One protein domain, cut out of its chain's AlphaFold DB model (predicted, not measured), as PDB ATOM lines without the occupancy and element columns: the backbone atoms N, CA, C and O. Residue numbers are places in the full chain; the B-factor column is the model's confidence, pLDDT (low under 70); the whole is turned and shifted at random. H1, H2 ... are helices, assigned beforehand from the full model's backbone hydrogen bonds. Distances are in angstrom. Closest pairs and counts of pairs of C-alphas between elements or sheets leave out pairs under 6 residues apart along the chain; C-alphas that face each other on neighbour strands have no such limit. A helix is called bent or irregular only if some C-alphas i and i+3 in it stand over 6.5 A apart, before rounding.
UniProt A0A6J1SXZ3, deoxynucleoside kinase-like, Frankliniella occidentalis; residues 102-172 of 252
ATOM      1  N   GLY A 102     561.685 641.848 725.175       60.16
ATOM      2  CA  GLY A 102     563.027 642.274 724.763       60.16
ATOM      3  C   GLY A 102     563.677 643.192 725.796       60.16
ATOM      4  O   GLY A 102     564.842 643.028 726.141       60.16
ATOM      5  N   LYS A 103     562.882 644.065 726.416       62.16
ATOM      6  CA  LYS A 103     563.347 645.029 727.417       62.16
ATOM      7  C   LYS A 103     563.932 644.412 728.690       62.16
ATOM      8  O   LYS A 103     564.771 645.029 729.342       62.16
ATOM      9  N   TYR A 104     563.469 643.228 729.094       63.97
ATOM     10  CA  TYR A 104     563.866 642.623 730.378       63.97
ATOM     11  C   TYR A 104     564.851 641.478 730.243       63.97
ATOM     12  O   TYR A 104     565.380 641.015 731.256       63.97
ATOM     13  N   VAL A 105     565.108 641.021 729.019       75.38
ATOM     14  CA  VAL A 105     565.990 639.884 728.776       75.38
ATOM     15  C   VAL A 105     567.400 640.178 729.275       75.38
ATOM     16  O   VAL A 105     567.943 639.355 730.007       75.38
ATOM     17  N   PHE A 106     567.953 641.365 729.012       75.88
ATOM     18  CA  PHE A 106     569.272 641.744 729.528       75.88
ATOM     19  C   PHE A 106     569.358 641.648 731.058       75.88
ATOM     20  O   PHE A 106     570.192 640.915 731.596       75.88
ATOM     21  N   LEU A 107     568.451 642.318 731.776       71.81
ATOM     22  CA  LEU A 107     568.447 642.311 733.241       71.81
ATOM     23  C   LEU A 107     568.225 640.902 733.807       71.81
ATOM     24  O   LEU A 107     568.861 640.515 734.790       71.81
ATOM     25  N   PHE A 108     567.344 640.119 733.185       75.19
ATOM     26  CA  PHE A 108     567.122 638.727 733.562       75.19
ATOM     27  C   PHE A 108     568.412 637.908 733.439       75.19
ATOM     28  O   PHE A 108     568.785 637.215 734.389       75.19
ATOM     29  N   GLN A 109     569.136 638.034 732.322       81.19
ATOM     30  CA  GLN A 109     570.400 637.324 732.120       81.19
ATOM     31  C   GLN A 109     571.479 637.753 733.127       81.19
ATOM     32  O   GLN A 109     572.185 636.893 733.658       81.19
ATOM     33  N   VAL A 110     571.557 639.043 733.485       77.69
ATOM     34  CA  VAL A 110     572.450 639.531 734.556       77.69
ATOM     35  C   VAL A 110     572.158 638.818 735.880       77.69
ATOM     36  O   VAL A 110     573.076 638.315 736.535       77.69
ATOM     37  N   VAL A 111     570.884 638.723 736.272       73.75
ATOM     38  CA  VAL A 111     570.474 638.059 737.523       73.75
ATOM     39  C   VAL A 111     570.785 636.562 737.489       73.75
ATOM     40  O   VAL A 111     571.268 636.018 738.488       73.75
ATOM     41  N   VAL A 112     570.548 635.892 736.359       78.44
ATOM     42  CA  VAL A 112     570.863 634.466 736.181       78.44
ATOM     43  C   VAL A 112     572.365 634.225 736.326       78.44
ATOM     44  O   VAL A 112     572.768 633.396 737.148       78.44
ATOM     45  N   LEU A 113     573.197 634.978 735.599       81.25
ATOM     46  CA  LEU A 113     574.658 634.872 735.669       81.25
ATOM     47  C   LEU A 113     575.174 635.117 737.090       81.25
ATOM     48  O   LEU A 113     575.907 634.284 737.628       81.25
ATOM     49  N   ALA A 114     574.730 636.199 737.736       76.69
ATOM     50  CA  ALA A 114     575.119 636.522 739.107       76.69
ATOM     51  C   ALA A 114     574.704 635.422 740.100       76.69
ATOM     52  O   ALA A 114     575.478 635.057 740.988       76.69
ATOM     53  N   THR A 115     573.509 634.848 739.938       75.06
ATOM     54  CA  THR A 115     573.009 633.769 740.802       75.06
ATOM     55  C   THR A 115     573.830 632.493 740.640       75.06
ATOM     56  O   THR A 115     574.209 631.879 741.639       75.06
ATOM     57  N   LEU A 116     574.135 632.095 739.403       82.94
ATOM     58  CA  LEU A 116     574.938 630.903 739.117       82.94
ATOM     59  C   LEU A 116     576.382 631.066 739.614       82.94
ATOM     60  O   LEU A 116     576.904 630.170 740.279       82.94
ATOM     61  N   ALA A 117     576.993 632.233 739.397       80.69
ATOM     62  CA  ALA A 117     578.312 632.555 739.941       80.69
ATOM     63  C   ALA A 117     578.326 632.540 741.478       80.69
ATOM     64  O   ALA A 117     579.219 631.961 742.102       80.69
ATOM     65  N   ARG A 118     577.303 633.128 742.113       80.75
ATOM     66  CA  ARG A 118     577.141 633.126 743.572       80.75
ATOM     67  C   ARG A 118     577.015 631.698 744.110       80.75
ATOM     68  O   ARG A 118     577.677 631.373 745.091       80.75
ATOM     69  N   ARG A 119     576.221 630.829 743.475       78.81
ATOM     70  CA  ARG A 119     576.086 629.417 743.888       78.81
ATOM     71  C   ARG A 119     577.433 628.705 743.924       78.81
ATOM     72  O   ARG A 119     577.708 627.998 744.887       78.81
ATOM     73  N   LEU A 120     578.283 628.931 742.924       75.00
ATOM     74  CA  LEU A 120     579.609 628.323 742.885       75.00
ATOM     75  C   LEU A 120     580.536 628.865 743.985       75.00
ATOM     76  O   LEU A 120     581.213 628.078 744.650       75.00
ATOM     77  N   ARG A 121     580.549 630.191 744.187       76.00
ATOM     78  CA  ARG A 121     581.417 630.874 745.166       76.00
ATOM     79  C   ARG A 121     581.047 630.572 746.619       76.00
ATOM     80  O   ARG A 121     581.933 630.435 747.451       76.00
ATOM     81  N   PHE A 122     579.751 630.490 746.924       72.06
ATOM     82  CA  PHE A 122     579.245 630.301 748.291       72.06
ATOM     83  C   PHE A 122     578.826 628.862 748.602       72.06
ATOM     84  O   PHE A 122     578.331 628.587 749.698       72.06
ATOM     85  N   ALA A 123     579.007 627.932 747.666       67.25
ATOM     86  CA  ALA A 123     578.885 626.518 747.980       67.25
ATOM     87  C   ALA A 123     579.907 626.166 749.072       67.25
ATOM     88  O   ALA A 123     581.101 626.424 748.921       67.25
ATOM     89  N   ARG A 124     579.418 625.608 750.188       64.44
ATOM     90  CA  ARG A 124     580.260 625.231 751.330       64.44
ATOM     91  C   ARG A 124     581.379 624.289 750.865       64.44
ATOM     92  O   ARG A 124     581.105 623.429 750.025       64.44
ATOM     93  N   PRO A 125     582.601 624.399 751.414       58.97
ATOM     94  CA  PRO A 125     583.664 623.448 751.117       58.97
ATOM     95  C   PRO A 125     583.211 622.030 751.496       58.97
ATOM     96  O   PRO A 125     583.014 621.733 752.674       58.97
ATOM     97  N   SER A 126     583.017 621.157 750.506       60.53
ATOM     98  CA  SER A 126     582.795 619.720 750.697       60.53
ATOM     99  C   SER A 126     583.957 618.942 750.084       60.53
ATOM    100  O   SER A 126     584.486 619.321 749.045       60.53
ATOM    101  N   ARG A 127     584.349 617.828 750.720       55.88
ATOM    102  CA  ARG A 127     585.402 616.912 750.228       55.88
ATOM    103  C   ARG A 127     584.957 616.004 749.071       55.88
ATOM    104  O   ARG A 127     585.708 615.137 748.658       55.88
ATOM    105  N   LYS A 128     583.715 616.140 748.609       62.44
ATOM    106  CA  LYS A 128     583.072 615.278 747.613       62.44
ATOM    107  C   LYS A 128     582.341 616.194 746.634       62.44
ATOM    108  O   LYS A 128     581.826 617.230 747.062       62.44
ATOM    109  N   GLN A 129     582.402 615.860 745.354       71.75
ATOM    110  CA  GLN A 129     582.011 616.669 744.194       71.75
ATOM    111  C   GLN A 129     580.687 617.431 744.338       71.75
ATOM    112  O   GLN A 129     579.803 617.068 745.113       71.75
ATOM    113  N   ARG A 130     580.538 618.497 743.545       78.88
ATOM    114  CA  ARG A 130     579.332 619.332 743.519       78.88
ATOM    115  C   ARG A 130     578.669 619.229 742.155       78.88
ATOM    116  O   ARG A 130     579.292 619.551 741.148       78.88
ATOM    117  N   ILE A 131     577.400 618.837 742.150       80.75
ATOM    118  CA  ILE A 131     576.570 618.782 740.948       80.75
ATOM    119  C   ILE A 131     575.707 620.038 740.915       80.75
ATOM    120  O   ILE A 131     575.074 620.399 741.909       80.75
ATOM    121  N   PHE A 132     575.687 620.707 739.768       83.12
ATOM    122  CA  PHE A 132     574.857 621.880 739.537       83.12
ATOM    123  C   PHE A 132     573.942 621.636 738.344       83.12
ATOM    124  O   PHE A 132     574.373 621.146 737.302       83.12
ATOM    125  N   GLU A 133     572.679 622.032 738.483       83.31
ATOM    126  CA  GLU A 133     571.793 622.168 737.336       83.31
ATOM    127  C   GLU A 133     572.200 623.426 736.554       83.31
ATOM    128  O   GLU A 133     571.973 624.552 737.008       83.31
ATOM    129  N   ARG A 134     572.797 623.209 735.372       86.25
ATOM    130  CA  ARG A 134     573.386 624.229 734.481       86.25
ATOM    131  C   ARG A 134     574.609 624.944 735.076       86.25
ATOM    132  O   ARG A 134     574.934 624.842 736.255       86.25
ATOM    133  N   SER A 135     575.297 625.693 734.219       87.38
ATOM    134  CA  SER A 135     576.482 626.487 734.559       87.38
ATOM    135  C   SER A 135     576.317 627.948 734.133       87.38
ATOM    136  O   SER A 135     575.497 628.267 733.269       87.38
ATOM    137  N   SER A 136     577.126 628.849 734.701       87.19
ATOM    138  CA  SER A 136     577.206 630.241 734.227       87.19
ATOM    139  C   SER A 136     577.647 630.321 732.761       87.19
ATOM    140  O   SER A 136     577.206 631.209 732.039       87.19
ATOM    141  N   ARG A 137     578.447 629.352 732.296       88.31
ATOM    142  CA  ARG A 137     578.819 629.219 730.884       88.31
ATOM    143  C   ARG A 137     577.608 628.910 730.004       88.31
ATOM    144  O   ARG A 137     577.431 629.569 728.991       88.31
ATOM    145  N   CYS A 138     576.748 627.979 730.425       91.00
ATOM    146  CA  CYS A 138     575.493 627.673 729.733       91.00
ATOM    147  C   CYS A 138     574.604 628.918 729.615       91.00
ATOM    148  O   CYS A 138     574.042 629.189 728.558       91.00
ATOM    149  N   ALA A 139     574.505 629.710 730.689       89.81
ATOM    150  CA  ALA A 139     573.745 630.955 730.658       89.81
ATOM    151  C   ALA A 139     574.262 631.919 729.574       89.81
ATOM    152  O   ALA A 139     573.446 632.479 728.847       89.81
ATOM    153  N   LEU A 140     575.583 632.059 729.405       92.25
ATOM    154  CA  LEU A 140     576.167 632.917 728.370       92.25
ATOM    155  C   LEU A 140     576.068 632.310 726.956       92.25
ATOM    156  O   LEU A 140     575.462 632.907 726.065       92.25
ATOM    157  N   ASP A 141     576.649 631.129 726.744       92.12
ATOM    158  CA  ASP A 141     576.857 630.558 725.405       92.12
ATOM    159  C   ASP A 141     575.571 630.028 724.763       92.12
ATOM    160  O   ASP A 141     575.514 629.873 723.543       92.12
ATOM    161  N   VAL A 142     574.534 629.781 725.571       93.75
ATOM    162  CA  VAL A 142     573.252 629.248 725.102       93.75
ATOM    163  C   VAL A 142     572.152 630.281 725.271       93.75
ATOM    164  O   VAL A 142     571.571 630.711 724.284       93.75
ATOM    165  N   PHE A 143     571.855 630.724 726.495       90.94
ATOM    166  CA  PHE A 143     570.670 631.560 726.728       90.94
ATOM    167  C   PHE A 143     570.871 633.032 726.352       90.94
ATOM    168  O   PHE A 143     569.986 633.611 725.724       90.94
ATOM    169  N   CYS A 144     572.019 633.635 726.675       91.75
ATOM    170  CA  CYS A 144     572.326 634.994 726.222       91.75
ATOM    171  C   CYS A 144     572.491 635.017 724.700       91.75
ATOM    172  O   CYS A 144     571.949 635.895 724.045       91.75
ATOM    173  N   ARG A 145     573.164 634.015 724.123       94.38
ATOM    174  CA  ARG A 145     573.302 633.898 722.665       94.38
ATOM    175  C   ARG A 145     571.961 633.679 721.954       94.38
ATOM    176  O   ARG A 145     571.707 634.310 720.941       94.38
ATOM    177  N   ALA A 146     571.071 632.855 722.506       92.44
ATOM    178  CA  ALA A 146     569.716 632.679 721.982       92.44
ATOM    179  C   ALA A 146     568.890 633.974 722.031       92.44
ATOM    180  O   ALA A 146     568.043 634.199 721.170       92.44
ATOM    181  N   ALA A 147     569.087 634.801 723.059       87.00
ATOM    182  CA  ALA A 147     568.444 636.105 723.159       87.00
ATOM    183  C   ALA A 147     568.994 637.103 722.129       87.00
ATOM    184  O   ALA A 147     568.210 637.790 721.477       87.00
ATOM    185  N   ASP A 148     570.314 637.129 721.953       92.25
ATOM    186  CA  ASP A 148     571.015 637.944 720.957       92.25
ATOM    187  C   ASP A 148     570.581 637.591 719.522       92.25
ATOM    188  O   ASP A 148     570.093 638.450 718.794       92.25
ATOM    189  N   GLU A 149     570.591 636.303 719.154       91.25
ATOM    190  CA  GLU A 149     570.150 635.831 717.827       91.25
ATOM    191  C   GLU A 149     568.670 636.142 717.525       91.25
ATOM    192  O   GLU A 149     568.257 636.176 716.366       91.25
ATOM    193  N   ARG A 150     567.856 636.372 718.561       86.88
ATOM    194  CA  ARG A 150     566.442 636.760 718.442       86.88
ATOM    195  C   ARG A 150     566.226 638.274 718.449       86.88
ATOM    196  O   ARG A 150     565.075 638.699 718.366       86.88
ATOM    197  N   GLY A 151     567.290 639.070 718.554       85.50
ATOM    198  CA  GLY A 151     567.223 640.530 718.614       85.50
ATOM    199  C   GLY A 151     566.676 641.068 719.937       85.50
ATOM    200  O   GLY A 151     566.123 642.163 719.970       85.50
ATOM    201  N   PHE A 152     566.776 640.295 721.023       82.88
ATOM    202  CA  PHE A 152     566.329 640.709 722.358       82.88
ATOM    203  C   PHE A 152     567.433 641.320 723.218       82.88
ATOM    204  O   PHE A 152     567.166 641.701 724.353       82.88
ATOM    205  N   LEU A 153     568.663 641.366 722.711       80.38
ATOM    206  CA  LEU A 153     569.784 642.039 723.350       80.38
ATOM    207  C   LEU A 153     570.378 643.036 722.364       80.38
ATOM    208  O   LEU A 153     570.580 642.708 721.194       80.38
ATOM    209  N   ALA A 154     570.674 644.239 722.841       83.94
ATOM    210  CA  ALA A 154     571.560 645.148 722.131       83.94
ATOM    211  C   ALA A 154     573.007 644.623 722.173       83.94
ATOM    212  O   ALA A 154     573.392 643.857 723.065       83.94
ATOM    213  N   ALA A 155     573.843 645.066 721.234       84.62
ATOM    214  CA  ALA A 155     575.235 644.622 721.157       84.62
ATOM    215  C   ALA A 155     576.011 644.946 722.448       84.62
ATOM    216  O   ALA A 155     576.780 644.126 722.953       84.62
ATOM    217  N   GLU A 156     575.768 646.122 723.026       83.50
ATOM    218  CA  GLU A 156     576.380 646.595 724.267       83.50
ATOM    219  C   GLU A 156     575.947 645.752 725.474       83.50
ATOM    220  O   GLU A 156     576.756 645.450 726.355       83.50
ATOM    221  N   GLU A 157     574.684 645.322 725.497       84.75
ATOM    222  CA  GLU A 157     574.133 644.446 726.533       84.75
ATOM    223  C   GLU A 157     574.782 643.061 726.483       84.75
ATOM    224  O   GLU A 157     575.185 642.516 727.515       84.75
ATOM    225  N   TYR A 158     574.959 642.503 725.283       88.75
ATOM    226  CA  TYR A 158     575.646 641.227 725.108       88.75
ATOM    227  C   TYR A 158     577.126 641.304 725.521       88.75
ATOM    228  O   TYR A 158     577.628 640.411 726.214       88.75
ATOM    229  N   ILE A 159     577.819 642.399 725.176       86.75
ATOM    230  CA  ILE A 159     579.194 642.673 725.629       86.75
ATOM    231  C   ILE A 159     579.257 642.740 727.162       86.75
ATOM    232  O   ILE A 159     580.133 642.122 727.771       86.75
ATOM    233  N   ALA A 160     578.311 643.430 727.805       83.44
ATOM    234  CA  ALA A 160     578.259 643.534 729.262       83.44
ATOM    235  C   ALA A 160     578.022 642.172 729.944       83.44
ATOM    236  O   ALA A 160     578.672 641.863 730.945       83.44
ATOM    237  N   LEU A 161     577.139 641.328 729.396       88.56
ATOM    238  CA  LEU A 161     576.900 639.967 729.902       88.56
ATOM    239  C   LEU A 161     578.153 639.091 729.801       88.56
ATOM    240  O   LEU A 161     578.469 638.351 730.737       88.56
ATOM    241  N   ARG A 162     578.895 639.201 728.694       92.25
ATOM    242  CA  ARG A 162     580.175 638.506 728.507       92.25
ATOM    243  C   ARG A 162     581.212 638.956 729.533       92.25
ATOM    244  O   ARG A 162     581.794 638.104 730.202       92.25
ATOM    245  N   ALA A 163     581.379 640.263 729.723       88.31
ATOM    246  CA  ALA A 163     582.305 640.810 730.715       88.31
ATOM    247  C   ALA A 163     581.946 640.367 732.147       88.31
ATOM    248  O   ALA A 163     582.820 639.994 732.931       88.31
ATOM    249  N   LEU A 164     580.651 640.342 732.487       86.56
ATOM    250  CA  LEU A 164     580.175 639.836 733.776       86.56
ATOM    251  C   LEU A 164     580.512 638.351 733.963       86.56
ATOM    252  O   LEU A 164     580.943 637.951 735.047       86.56
ATOM    253  N   TYR A 165     580.316 637.531 732.930       90.06
ATOM    254  CA  TYR A 165     580.703 636.125 732.969       90.06
ATOM    255  C   TYR A 165     582.212 635.973 733.191       90.06
ATOM    256  O   TYR A 165     582.607 635.256 734.106       90.06
ATOM    257  N   GLU A 166     583.049 636.675 732.426       90.38
ATOM    258  CA  GLU A 166     584.513 636.603 732.540       90.38
ATOM    259  C   GLU A 166     585.000 637.003 733.942       90.38
ATOM    260  O   GLU A 166     585.806 636.296 734.545       90.38
ATOM    261  N   ALA A 167     584.423 638.055 734.530       86.81
ATOM    262  CA  ALA A 167     584.734 638.495 735.894       86.81
ATOM    263  C   ALA A 167     584.266 637.518 736.994       86.81
ATOM    264  O   ALA A 167     584.678 637.613 738.159       86.81
ATOM    265  N   THR A 168     583.361 636.593 736.665       83.06
ATOM    266  CA  THR A 168     582.739 635.673 737.626       83.06
ATOM    267  C   THR A 168     582.959 634.196 737.317       83.06
ATOM    268  O   THR A 168     582.438 633.343 738.044       83.06
ATOM    269  N   ALA A 169     583.749 633.895 736.287       79.06
ATOM    270  CA  ALA A 169     583.944 632.551 735.776       79.06
ATOM    271  C   ALA A 169     584.516 631.595 736.846       79.06
ATOM    272  O   ALA A 169     585.291 632.014 737.715       79.06
ATOM    273  N   PRO A 170     584.134 630.302 736.809       70.81
ATOM    274  CA  PRO A 170     584.744 629.271 737.644       70.81
ATOM    275  C   PRO A 170     586.258 629.192 737.422       70.81
ATOM    276  O   PRO A 170     586.710 629.215 736.283       70.81
ATOM    277  N   THR A 171     587.021 629.008 738.497       65.12
ATOM    278  CA  THR A 171     588.459 628.689 738.468       65.12
ATOM    279  C   THR A 171     588.861 627.202 738.630       65.12
ATOM    280  O   THR A 171     590.024 626.917 738.359       65.12
ATOM    281  N   PRO A 172     588.009 626.232 739.039       64.00
ATOM    282  CA  PRO A 172     588.393 624.809 739.098       64.00
ATOM    283  C   PRO A 172     588.009 624.021 737.827       64.00
ATOM    284  O   PRO A 172     587.192 624.514 737.045       64.00
TER     285      PRO A 172
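This is residues 102 to 172 of the 252 residues of the protein "deoxynucleoside kinase-like" of Frankliniella occidentalis (UniProt A0A6J1SXZ3). Long helix H1 and shorter H2 and H3 lie side by side in an up-and-down bundle, each running against the one before it, while residues 122 to 129 stick out at one end. The 71 printed residues, with three named helices and no named strand, are all helix in class. The whole is only just compact, close to loose, with radius of gyration of the C-alphas 13.1 A and spans of 43 by 20 by 17 A.

H1, residues 102 to 122, begins at C-alpha 102 (563.027, 642.274, 724.763) and measures 31.0 A; it is irregular, C-alphas 103 and 106 being 7.1 A apart. H2 is residues 136 to 149, 18.7 A. H3, residues 155 to 168, 20.2 A, ends at C-alpha 168 (582.739, 635.673, 737.626).

H1 and H2, a hairpin, touch at C-alphas 116 and 136, the closest, 5.4 A, at a shallow tilt of 8 degrees, opposite ways. H1 touches H3, closest C-alphas 117 and 168, 5.9 A, the same way. H2 and H3, a hairpin, touch, closest C-alphas 140 and 162, 6.9 A. Every O i to N i+4 pair is within hydrogen-bond range in H3, 15 of 17 in H1, 8 of 10 in H2.

The farthest C-alphas, Arg 127 and Gly 151, are 43.4 A apart. The printed part has no cut; H1 to H2 is a long link. pLDDT is under 70 at residues 102 to 104, 123 to 128 and 171 to 172.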